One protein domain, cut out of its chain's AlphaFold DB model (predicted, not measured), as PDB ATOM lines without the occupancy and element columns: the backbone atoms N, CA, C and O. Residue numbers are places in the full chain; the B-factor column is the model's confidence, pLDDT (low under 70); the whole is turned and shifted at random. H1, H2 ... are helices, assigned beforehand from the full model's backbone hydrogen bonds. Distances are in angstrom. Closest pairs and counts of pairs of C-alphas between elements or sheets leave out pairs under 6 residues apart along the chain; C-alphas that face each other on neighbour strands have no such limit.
ATOM      1  N   SER A  31     237.476 228.093 191.141       94.62
ATOM      2  CA  SER A  31     237.517 229.255 192.030       94.62
ATOM      3  C   SER A  31     238.822 229.403 192.818       94.62
ATOM      4  O   SER A  31     239.414 230.486 192.776       94.62
ATOM      5  N   PRO A  32     239.333 228.363 193.509       93.19
ATOM      6  CA  PRO A  32     240.615 228.478 194.198       93.19
ATOM      7  C   PRO A  32     241.795 228.685 193.234       93.19
ATOM      8  O   PRO A  32     242.734 229.400 193.589       93.19
ATOM      9  N   ILE A  33     241.752 228.126 192.018       94.56
ATOM     10  CA  ILE A  33     242.792 228.361 191.003       94.56
ATOM     11  C   ILE A  33     242.738 229.804 190.489       94.56
ATOM     12  O   ILE A  33     243.780 230.451 190.411       94.56
ATOM     13  N   ALA A  34     241.550 230.355 190.228       94.62
ATOM     14  CA  ALA A  34     241.387 231.752 189.840       94.62
ATOM     15  C   ALA A  34     241.888 232.698 190.947       94.62
ATOM     16  O   ALA A  34     242.694 233.592 190.692       94.62
ATOM     17  N   ALA A  35     241.508 232.468 192.206       94.06
ATOM     18  CA  ALA A  35     242.022 233.263 193.322       94.06
ATOM     19  C   ALA A  35     243.563 233.255 193.370       94.06
ATOM     20  O   ALA A  35     244.187 234.309 193.511       94.06
ATOM     21  N   TYR A  36     244.181 232.083 193.190       91.81
ATOM     22  CA  TYR A  36     245.635 231.941 193.110       91.81
ATOM     23  C   TYR A  36     246.236 232.702 191.916       91.81
ATOM     24  O   TYR A  36     247.178 233.477 192.088       91.81
ATOM     25  N   ALA A  37     245.671 232.534 190.721       93.19
ATOM     26  CA  ALA A  37     246.185 233.108 189.482       93.19
ATOM     27  C   ALA A  37     246.278 234.638 189.531       93.19
ATOM     28  O   ALA A  37     247.278 235.221 189.101       93.19
ATOM     29  N   TRP A  38     245.264 235.302 190.091       92.81
ATOM     30  CA  TRP A  38     245.256 236.759 190.229       92.81
ATOM     31  C   TRP A  38     246.071 237.249 191.420       92.81
ATOM     32  O   TRP A  38     246.818 238.216 191.275       92.81
ATOM     33  N   LYS A  39     246.022 236.555 192.564       91.12
ATOM     34  CA  LYS A  39     246.830 236.911 193.740       91.12
ATOM     35  C   LYS A  39     248.334 236.873 193.449       91.12
ATOM     36  O   LYS A  39     249.063 237.739 193.921       91.12
ATOM     37  N   TYR A  40     248.784 235.896 192.662       88.19
ATOM     38  CA  TYR A  40     250.203 235.672 192.360       88.19
ATOM     39  C   TYR A  40     250.598 236.043 190.926       88.19
ATOM     40  O   TYR A  40     251.711 235.738 190.506       88.19
ATOM     41  N   SER A  41     249.713 236.703 190.172       90.94
ATOM     42  CA  SER A  41     249.974 237.144 188.790       90.94
ATOM     43  C   SER A  41     250.494 236.029 187.865       90.94
ATOM     44  O   SER A  41     251.381 236.241 187.039       90.94
ATOM     45  N   ARG A  42     249.937 234.819 188.000       90.25
ATOM     46  CA  ARG A  42     250.307 233.654 187.188       90.25
ATOM     47  C   ARG A  42     249.539 233.681 185.867       90.25
ATOM     48  O   ARG A  42     248.392 233.249 185.804       90.25
ATOM     49  N   LEU A  43     250.168 234.232 184.829       89.88
ATOM     50  CA  LEU A  43     249.511 234.545 183.554       89.88
ATOM     51  C   LEU A  43     248.891 233.327 182.853       89.88
ATOM     52  O   LEU A  43     247.758 233.439 182.396       89.88
ATOM     53  N   SER A  44     249.566 232.170 182.828       89.88
ATOM     54  CA  SER A  44     249.021 230.950 182.202       89.88
ATOM     55  C   SER A  44     247.684 230.544 182.828       89.88
ATOM     56  O   SER A  44     246.688 230.374 182.129       89.88
ATOM     57  N   PHE A  45     247.615 230.524 184.160       92.69
ATOM     58  CA  PHE A  45     246.369 230.252 184.871       92.69
ATOM     59  C   PHE A  45     245.296 231.317 184.643       92.69
ATOM     60  O   PHE A  45     244.119 230.979 184.601       92.69
ATOM     61  N   GLN A  46     245.657 232.595 184.495       93.94
ATOM     62  CA  GLN A  46     244.666 233.637 184.197       93.94
ATOM     63  C   GLN A  46     244.019 233.416 182.824       93.94
ATOM     64  O   GLN A  46     242.803 233.564 182.683       93.94
ATOM     65  N   GLU A  47     244.819 233.035 181.826       91.31
ATOM     66  CA  GLU A  47     244.342 232.693 180.485       91.31
ATOM     67  C   GLU A  47     243.456 231.443 180.511       91.31
ATOM     68  O   GLU A  47     242.346 231.462 179.968       91.31
ATOM     69  N   ASP A  48     243.894 230.392 181.208       92.69
ATOM     70  CA  ASP A  48     243.136 229.150 181.356       92.69
ATOM     71  C   ASP A  48     241.817 229.354 182.098       92.69
ATOM     72  O   ASP A  48     240.774 228.886 181.637       92.69
ATOM     73  N   CYS A  49     241.820 230.119 183.191       94.94
ATOM     74  CA  CYS A  49     240.598 230.483 183.899       94.94
ATOM     75  C   CYS A  49     239.663 231.315 183.011       94.94
ATOM     76  O   CYS A  49     238.454 231.091 183.012       94.94
ATOM     77  N   GLY A  50     240.194 232.256 182.224       94.19
ATOM     78  CA  GLY A  50     239.393 233.022 181.270       94.19
ATOM     79  C   GLY A  50     238.714 232.118 180.236       94.19
ATOM     80  O   GLY A  50     237.508 232.223 180.008       94.19
ATOM     81  N   ARG A  51     239.471 231.191 179.640       93.00
ATOM     82  CA  ARG A  51     238.953 230.203 178.682       93.00
ATOM     83  C   ARG A  51     237.897 229.292 179.311       93.00
ATOM     84  O   ARG A  51     236.796 229.194 178.774       93.00
ATOM     85  N   MET A  52     238.185 228.702 180.471       93.31
ATOM     86  CA  MET A  52     237.253 227.813 181.170       93.31
ATOM     87  C   MET A  52     235.957 228.532 181.557       93.31
ATOM     88  O   MET A  52     234.874 227.970 181.383       93.31
ATOM     89  N   PHE A  53     236.056 229.784 182.021       94.50
ATOM     90  CA  PHE A  53     234.893 230.620 182.307       94.50
ATOM     91  C   PHE A  53     234.037 230.850 181.064       94.50
ATOM     92  O   PHE A  53     232.814 230.793 181.144       94.50
ATOM     93  N   HIS A  54     234.655 231.098 179.909       91.56
ATOM     94  CA  HIS A  54     233.913 231.284 178.667       91.56
ATOM     95  C   HIS A  54     233.156 230.016 178.252       91.56
ATOM     96  O   HIS A  54     231.971 230.083 177.930       91.56
ATOM     97  N   GLU A  55     233.837 228.871 178.276       92.06
ATOM     98  CA  GLU A  55     233.293 227.583 177.832       92.06
ATOM     99  C   GLU A  55     232.184 227.061 178.758       92.06
ATOM    100  O   GLU A  55     231.225 226.459 178.282       92.06
ATOM    101  N   ASN A  56     232.273 227.345 180.061       93.44
ATOM    102  CA  ASN A  56     231.401 226.767 181.090       93.44
ATOM    103  C   ASN A  56     230.646 227.839 181.891       93.44
ATOM    104  O   ASN A  56     230.279 227.618 183.045       93.44
ATOM    105  N   ARG A  57     230.419 229.020 181.295       90.06
ATOM    106  CA  ARG A  57     229.884 230.210 181.982       90.06
ATOM    107  C   ARG A  57     228.683 229.902 182.864       90.06
ATOM    108  O   ARG A  57     228.669 230.321 184.012       90.06
ATOM    109  N   ASN A  58     227.684 229.207 182.324       91.00
ATOM    110  CA  ASN A  58     226.426 228.954 183.028       91.00
ATOM    111  C   ASN A  58     226.626 228.058 184.257       91.00
ATOM    112  O   ASN A  58     225.995 228.283 185.277       91.00
ATOM    113  N   GLU A  59     227.534 227.087 184.181       93.12
ATOM    114  CA  GLU A  59     227.828 226.199 185.308       93.12
ATOM    115  C   GLU A  59     228.678 226.905 186.371       93.12
ATOM    116  O   GLU A  59     228.462 226.719 187.565       93.12
ATOM    117  N   ILE A  60     229.619 227.755 185.949       92.31
ATOM    118  CA  ILE A  60     230.517 228.464 186.867       92.31
ATOM    119  C   ILE A  60     229.790 229.574 187.627       92.31
ATOM    120  O   ILE A  60     230.008 229.702 188.827       92.31
ATOM    121  N   VAL A  61     228.925 230.365 186.980       92.00
ATOM    122  CA  VAL A  61     228.237 231.482 187.664       92.00
ATOM    123  C   VAL A  61     227.292 231.019 188.771       92.00
ATOM    124  O   VAL A  61     227.111 231.745 189.746       92.00
ATOM    125  N   ASP A  62     226.746 229.811 188.639       90.44
ATOM    126  CA  ASP A  62     225.857 229.202 189.629       90.44
ATOM    127  C   ASP A  62     226.630 228.388 190.686       90.44
ATOM    128  O   ASP A  62     226.048 227.926 191.672       90.44
ATOM    129  N   HIS A  63     227.948 228.215 190.520       92.31
ATOM    130  CA  HIS A  63     228.765 227.445 191.449       92.31
ATOM    131  C   HIS A  63     228.964 228.213 192.772       92.31
ATOM    132  O   HIS A  63     229.431 229.358 192.750       92.31
ATOM    133  N   PRO A  64     228.706 227.604 193.949       90.44
ATOM    134  CA  PRO A  64     228.820 228.284 195.243       90.44
ATOM    135  C   PRO A  64     230.190 228.933 195.478       90.44
ATOM    136  O   PRO A  64     230.276 230.075 195.930       90.44
ATOM    137  N   ASP A  65     231.263 228.237 195.097       89.56
ATOM    138  CA  ASP A  65     232.628 228.750 195.262       89.56
ATOM    139  C   ASP A  65     232.932 229.931 194.335       89.56
ATOM    140  O   ASP A  65     233.861 230.694 194.591       89.56
ATOM    141  N   PHE A  66     232.205 230.080 193.225       90.00
ATOM    142  CA  PHE A  66     232.349 231.238 192.347       90.00
ATOM    143  C   PHE A  66     231.615 232.451 192.910       90.00
ATOM    144  O   PHE A  66     232.136 233.558 192.873       90.00
ATOM    145  N   VAL A  67     230.443 232.246 193.509       87.44
ATOM    146  CA  VAL A  67     229.712 233.316 194.203       87.44
ATOM    147  C   VAL A  67     230.499 233.839 195.412       87.44
ATOM    148  O   VAL A  67     230.419 235.021 195.739       87.44
ATOM    149  N   ALA A  68     231.288 232.976 196.057       90.06
ATOM    150  CA  ALA A  68     232.134 233.329 197.197       90.06
ATOM    151  C   ALA A  68     233.489 233.969 196.821       90.06
ATOM    152  O   ALA A  68     234.233 234.375 197.718       90.06
ATOM    153  N   LEU A  69     233.840 234.047 195.532       91.19
ATOM    154  CA  LEU A  69     235.088 234.668 195.082       91.19
ATOM    155  C   LEU A  69     235.087 236.183 195.315       91.19
ATOM    156  O   LEU A  69     234.050 236.846 195.304       91.19
ATOM    157  N   ASP A  70     236.288 236.746 195.455       92.81
ATOM    158  CA  ASP A  70     236.455 238.195 195.497       92.81
ATOM    159  C   ASP A  70     235.893 238.828 194.202       92.81
ATOM    160  O   ASP A  70     236.272 238.404 193.100       92.81
ATOM    161  N   PRO A  71     235.025 239.858 194.294       92.31
ATOM    162  CA  PRO A  71     234.431 240.505 193.125       92.31
ATOM    163  C   PRO A  71     235.452 241.029 192.106       92.31
ATOM    164  O   PRO A  71     235.164 241.075 190.909       92.31
ATOM    165  N   THR A  72     236.651 241.412 192.551       93.81
ATOM    166  CA  THR A  72     237.738 241.855 191.669       93.81
ATOM    167  C   THR A  72     238.284 240.707 190.824       93.81
ATOM    168  O   THR A  72     238.531 240.891 189.631       93.81
ATOM    169  N   VAL A  73     238.394 239.506 191.402       93.50
ATOM    170  CA  VAL A  73     238.804 238.294 190.682       93.50
ATOM    171  C   VAL A  73     237.703 237.867 189.717       93.50
ATOM    172  O   VAL A  73     238.004 237.570 188.565       93.50
ATOM    173  N   ILE A  74     236.431 237.930 190.129       93.56
ATOM    174  CA  ILE A  74     235.281 237.667 189.246       93.56
ATOM    175  C   ILE A  74     235.330 238.586 188.020       93.56
ATOM    176  O   ILE A  74     235.299 238.112 186.884       93.56
ATOM    177  N   ALA A  75     235.459 239.899 188.225       93.31
ATOM    178  CA  ALA A  75     235.522 240.863 187.130       93.31
ATOM    179  C   ALA A  75     236.703 240.590 186.184       93.31
ATOM    180  O   ALA A  75     236.571 240.712 184.962       93.31
ATOM    181  N   ALA A  76     237.853 240.202 186.737       93.06
ATOM    182  CA  ALA A  76     239.047 239.926 185.957       93.06
ATOM    183  C   ALA A  76     238.943 238.620 185.151       93.06
ATOM    184  O   ALA A  76     239.284 238.623 183.968       93.06
ATOM    185  N   VAL A  77     238.394 237.554 185.738       93.00
ATOM    186  CA  VAL A  77     238.060 236.293 185.057       93.00
ATOM    187  C   VAL A  77     237.110 236.544 183.893       93.00
ATOM    188  O   VAL A  77     237.375 236.122 182.768       93.00
ATOM    189  N   VAL A  78     236.015 237.268 184.151       91.06
ATOM    190  CA  VAL A  78     235.011 237.593 183.133       91.06
ATOM    191  C   VAL A  78     235.689 238.327 181.978       91.06
ATOM    192  O   VAL A  78     235.573 237.913 180.827       91.06
ATOM    193  N   LYS A  79     236.474 239.371 182.277       91.06
ATOM    194  CA  LYS A  79     237.232 240.127 181.270       91.06
ATOM    195  C   LYS A  79     238.213 239.249 180.485       91.06
ATOM    196  O   LYS A  79     238.303 239.396 179.262       91.06
ATOM    197  N   ALA A  80     238.932 238.352 181.156       88.44
ATOM    198  CA  ALA A  80     239.869 237.433 180.518       88.44
ATOM    199  C   ALA A  80     239.152 236.498 179.532       88.44
ATOM    200  O   ALA A  80     239.610 236.363 178.401       88.44
ATOM    201  N   GLY A  81     237.984 235.955 179.894       83.50
ATOM    202  CA  GLY A  81     237.194 235.086 179.010       83.50
ATOM    203  C   GLY A  81     236.629 235.773 177.761       83.50
ATOM    204  O   GLY A  81     236.431 235.142 176.721       83.50
ATOM    205  N   TYR A  82     236.401 237.085 177.816       78.12
ATOM    206  CA  TYR A  82     236.053 237.873 176.627       78.12
ATOM    207  C   TYR A  82     237.285 238.165 175.755       78.12
ATOM    208  O   TYR A  82     237.225 238.055 174.530       78.12
ATOM    209  N   THR A  83     238.427 238.454 176.382       77.81
ATOM    210  CA  THR A  83     239.683 238.752 175.675       77.81
ATOM    211  C   THR A  83     240.233 237.521 174.949       77.81
ATOM    212  O   THR A  83     240.636 237.632 173.794       77.81
ATOM    213  N   SER A  84     240.177 236.340 175.575       67.75
ATOM    214  CA  SER A  84     240.664 235.077 174.998       67.75
ATOM    215  C   SER A  84     239.888 234.625 173.755       67.75
ATOM    216  O   SER A  84     240.399 233.840 172.962       67.75
ATOM    217  N   THR A  85     238.678 235.150 173.540       62.00
ATOM    218  CA  THR A  85     237.811 234.799 172.403       62.00
ATOM    219  C   THR A  85     237.674 235.910 171.360       62.00
ATOM    220  O   THR A  85     236.916 235.766 170.400       62.00
ATOM    221  N   GLY A  86     238.386 237.032 171.532       59.78
ATOM    222  CA  GLY A  86     238.279 238.200 170.653       59.78
ATOM    223  C   GLY A  86     236.917 238.905 170.714       59.78
ATOM    224  O   GLY A  86     236.581 239.667 169.807       59.78
ATOM    225  N   ARG A  87     236.110 238.653 171.755       57.12
ATOM    226  CA  ARG A  87     234.775 239.240 171.938       57.12
ATOM    227  C   ARG A  87     234.828 240.392 172.939       57.12
ATOM    228  O   ARG A  87     235.562 240.357 173.917       57.12
TER     229      ARG A  87
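Overview. This is residues 31 to 87 of the 94 residues of an uncharacterized protein of Panagrellus redivivus (UniProt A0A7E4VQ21). One long helix, H5, crosses one face of a flat ring made by H1, H2, H3 and H4, which follow one another round it; H5 packs on H1 and H2. The printed part has 57 residues, with five named helices in the order H1 to H5 and no named strand, and its class is all helix. It is compact, with a radius of gyration of the C-alphas of 10.1 A, and spans 28 by 26 by 14 A, only just flat.

Along the chain. H2, residues 43 to 55, is 18.6 A long and begins at C-alpha 43 (249.511, 234.545, 183.554). H5, residues 71 to 83, is 18.3 A long and ends at C-alpha 83 (239.683, 238.752, 175.675). H1, residues 31 to 39, is 12.2 A long and begins at C-alpha 31 (237.517, 229.255, 192.030). H3 is residues 57 to 61 and H4 residues 64 to 67.

Arrangement. H5 touches H2 with its residues 77 to 82 alone, about perpendicular at 78 degrees; their closest C-alphas, of Gly 50 and Gly 81, are 3.8 A apart. H5 touches H1 with its residues 73 to 77 alone, about perpendicular at 89 degrees, closest at the C-alphas of Ala 35 and Val 73, 6.5 A. H1 and H2 touch as a helical hairpin, opposite ways at a steep tilt of 39 degrees, closest at the C-alphas of Ala 37 and Phe 45, 5.4 A. The helix packing is mostly crossed, with 0 of these 3 pairs at a shallow tilt. H3 is close to but not clearly touching H2, the closest C-alphas being those of Phe 53 and Ile 60, 6.7 A. H4 is close to but not clearly touching H1, the closest C-alphas being those of Ser 31 and Phe 66, 5.5 A. H3 and H5 are apart. Every O i to N i+4 pair is within hydrogen-bond range in H1, H2, H3 and H5; H4 is too short for one.

Size, cuts and confidence. The C-alphas farthest apart, of Pro 64 and Gly 86, are 28.2 A apart. The printed part has no cut, and its four links between helices are tight. The mean pLDDT of the printed part is 89.3; residues 84 to 87 are under 70.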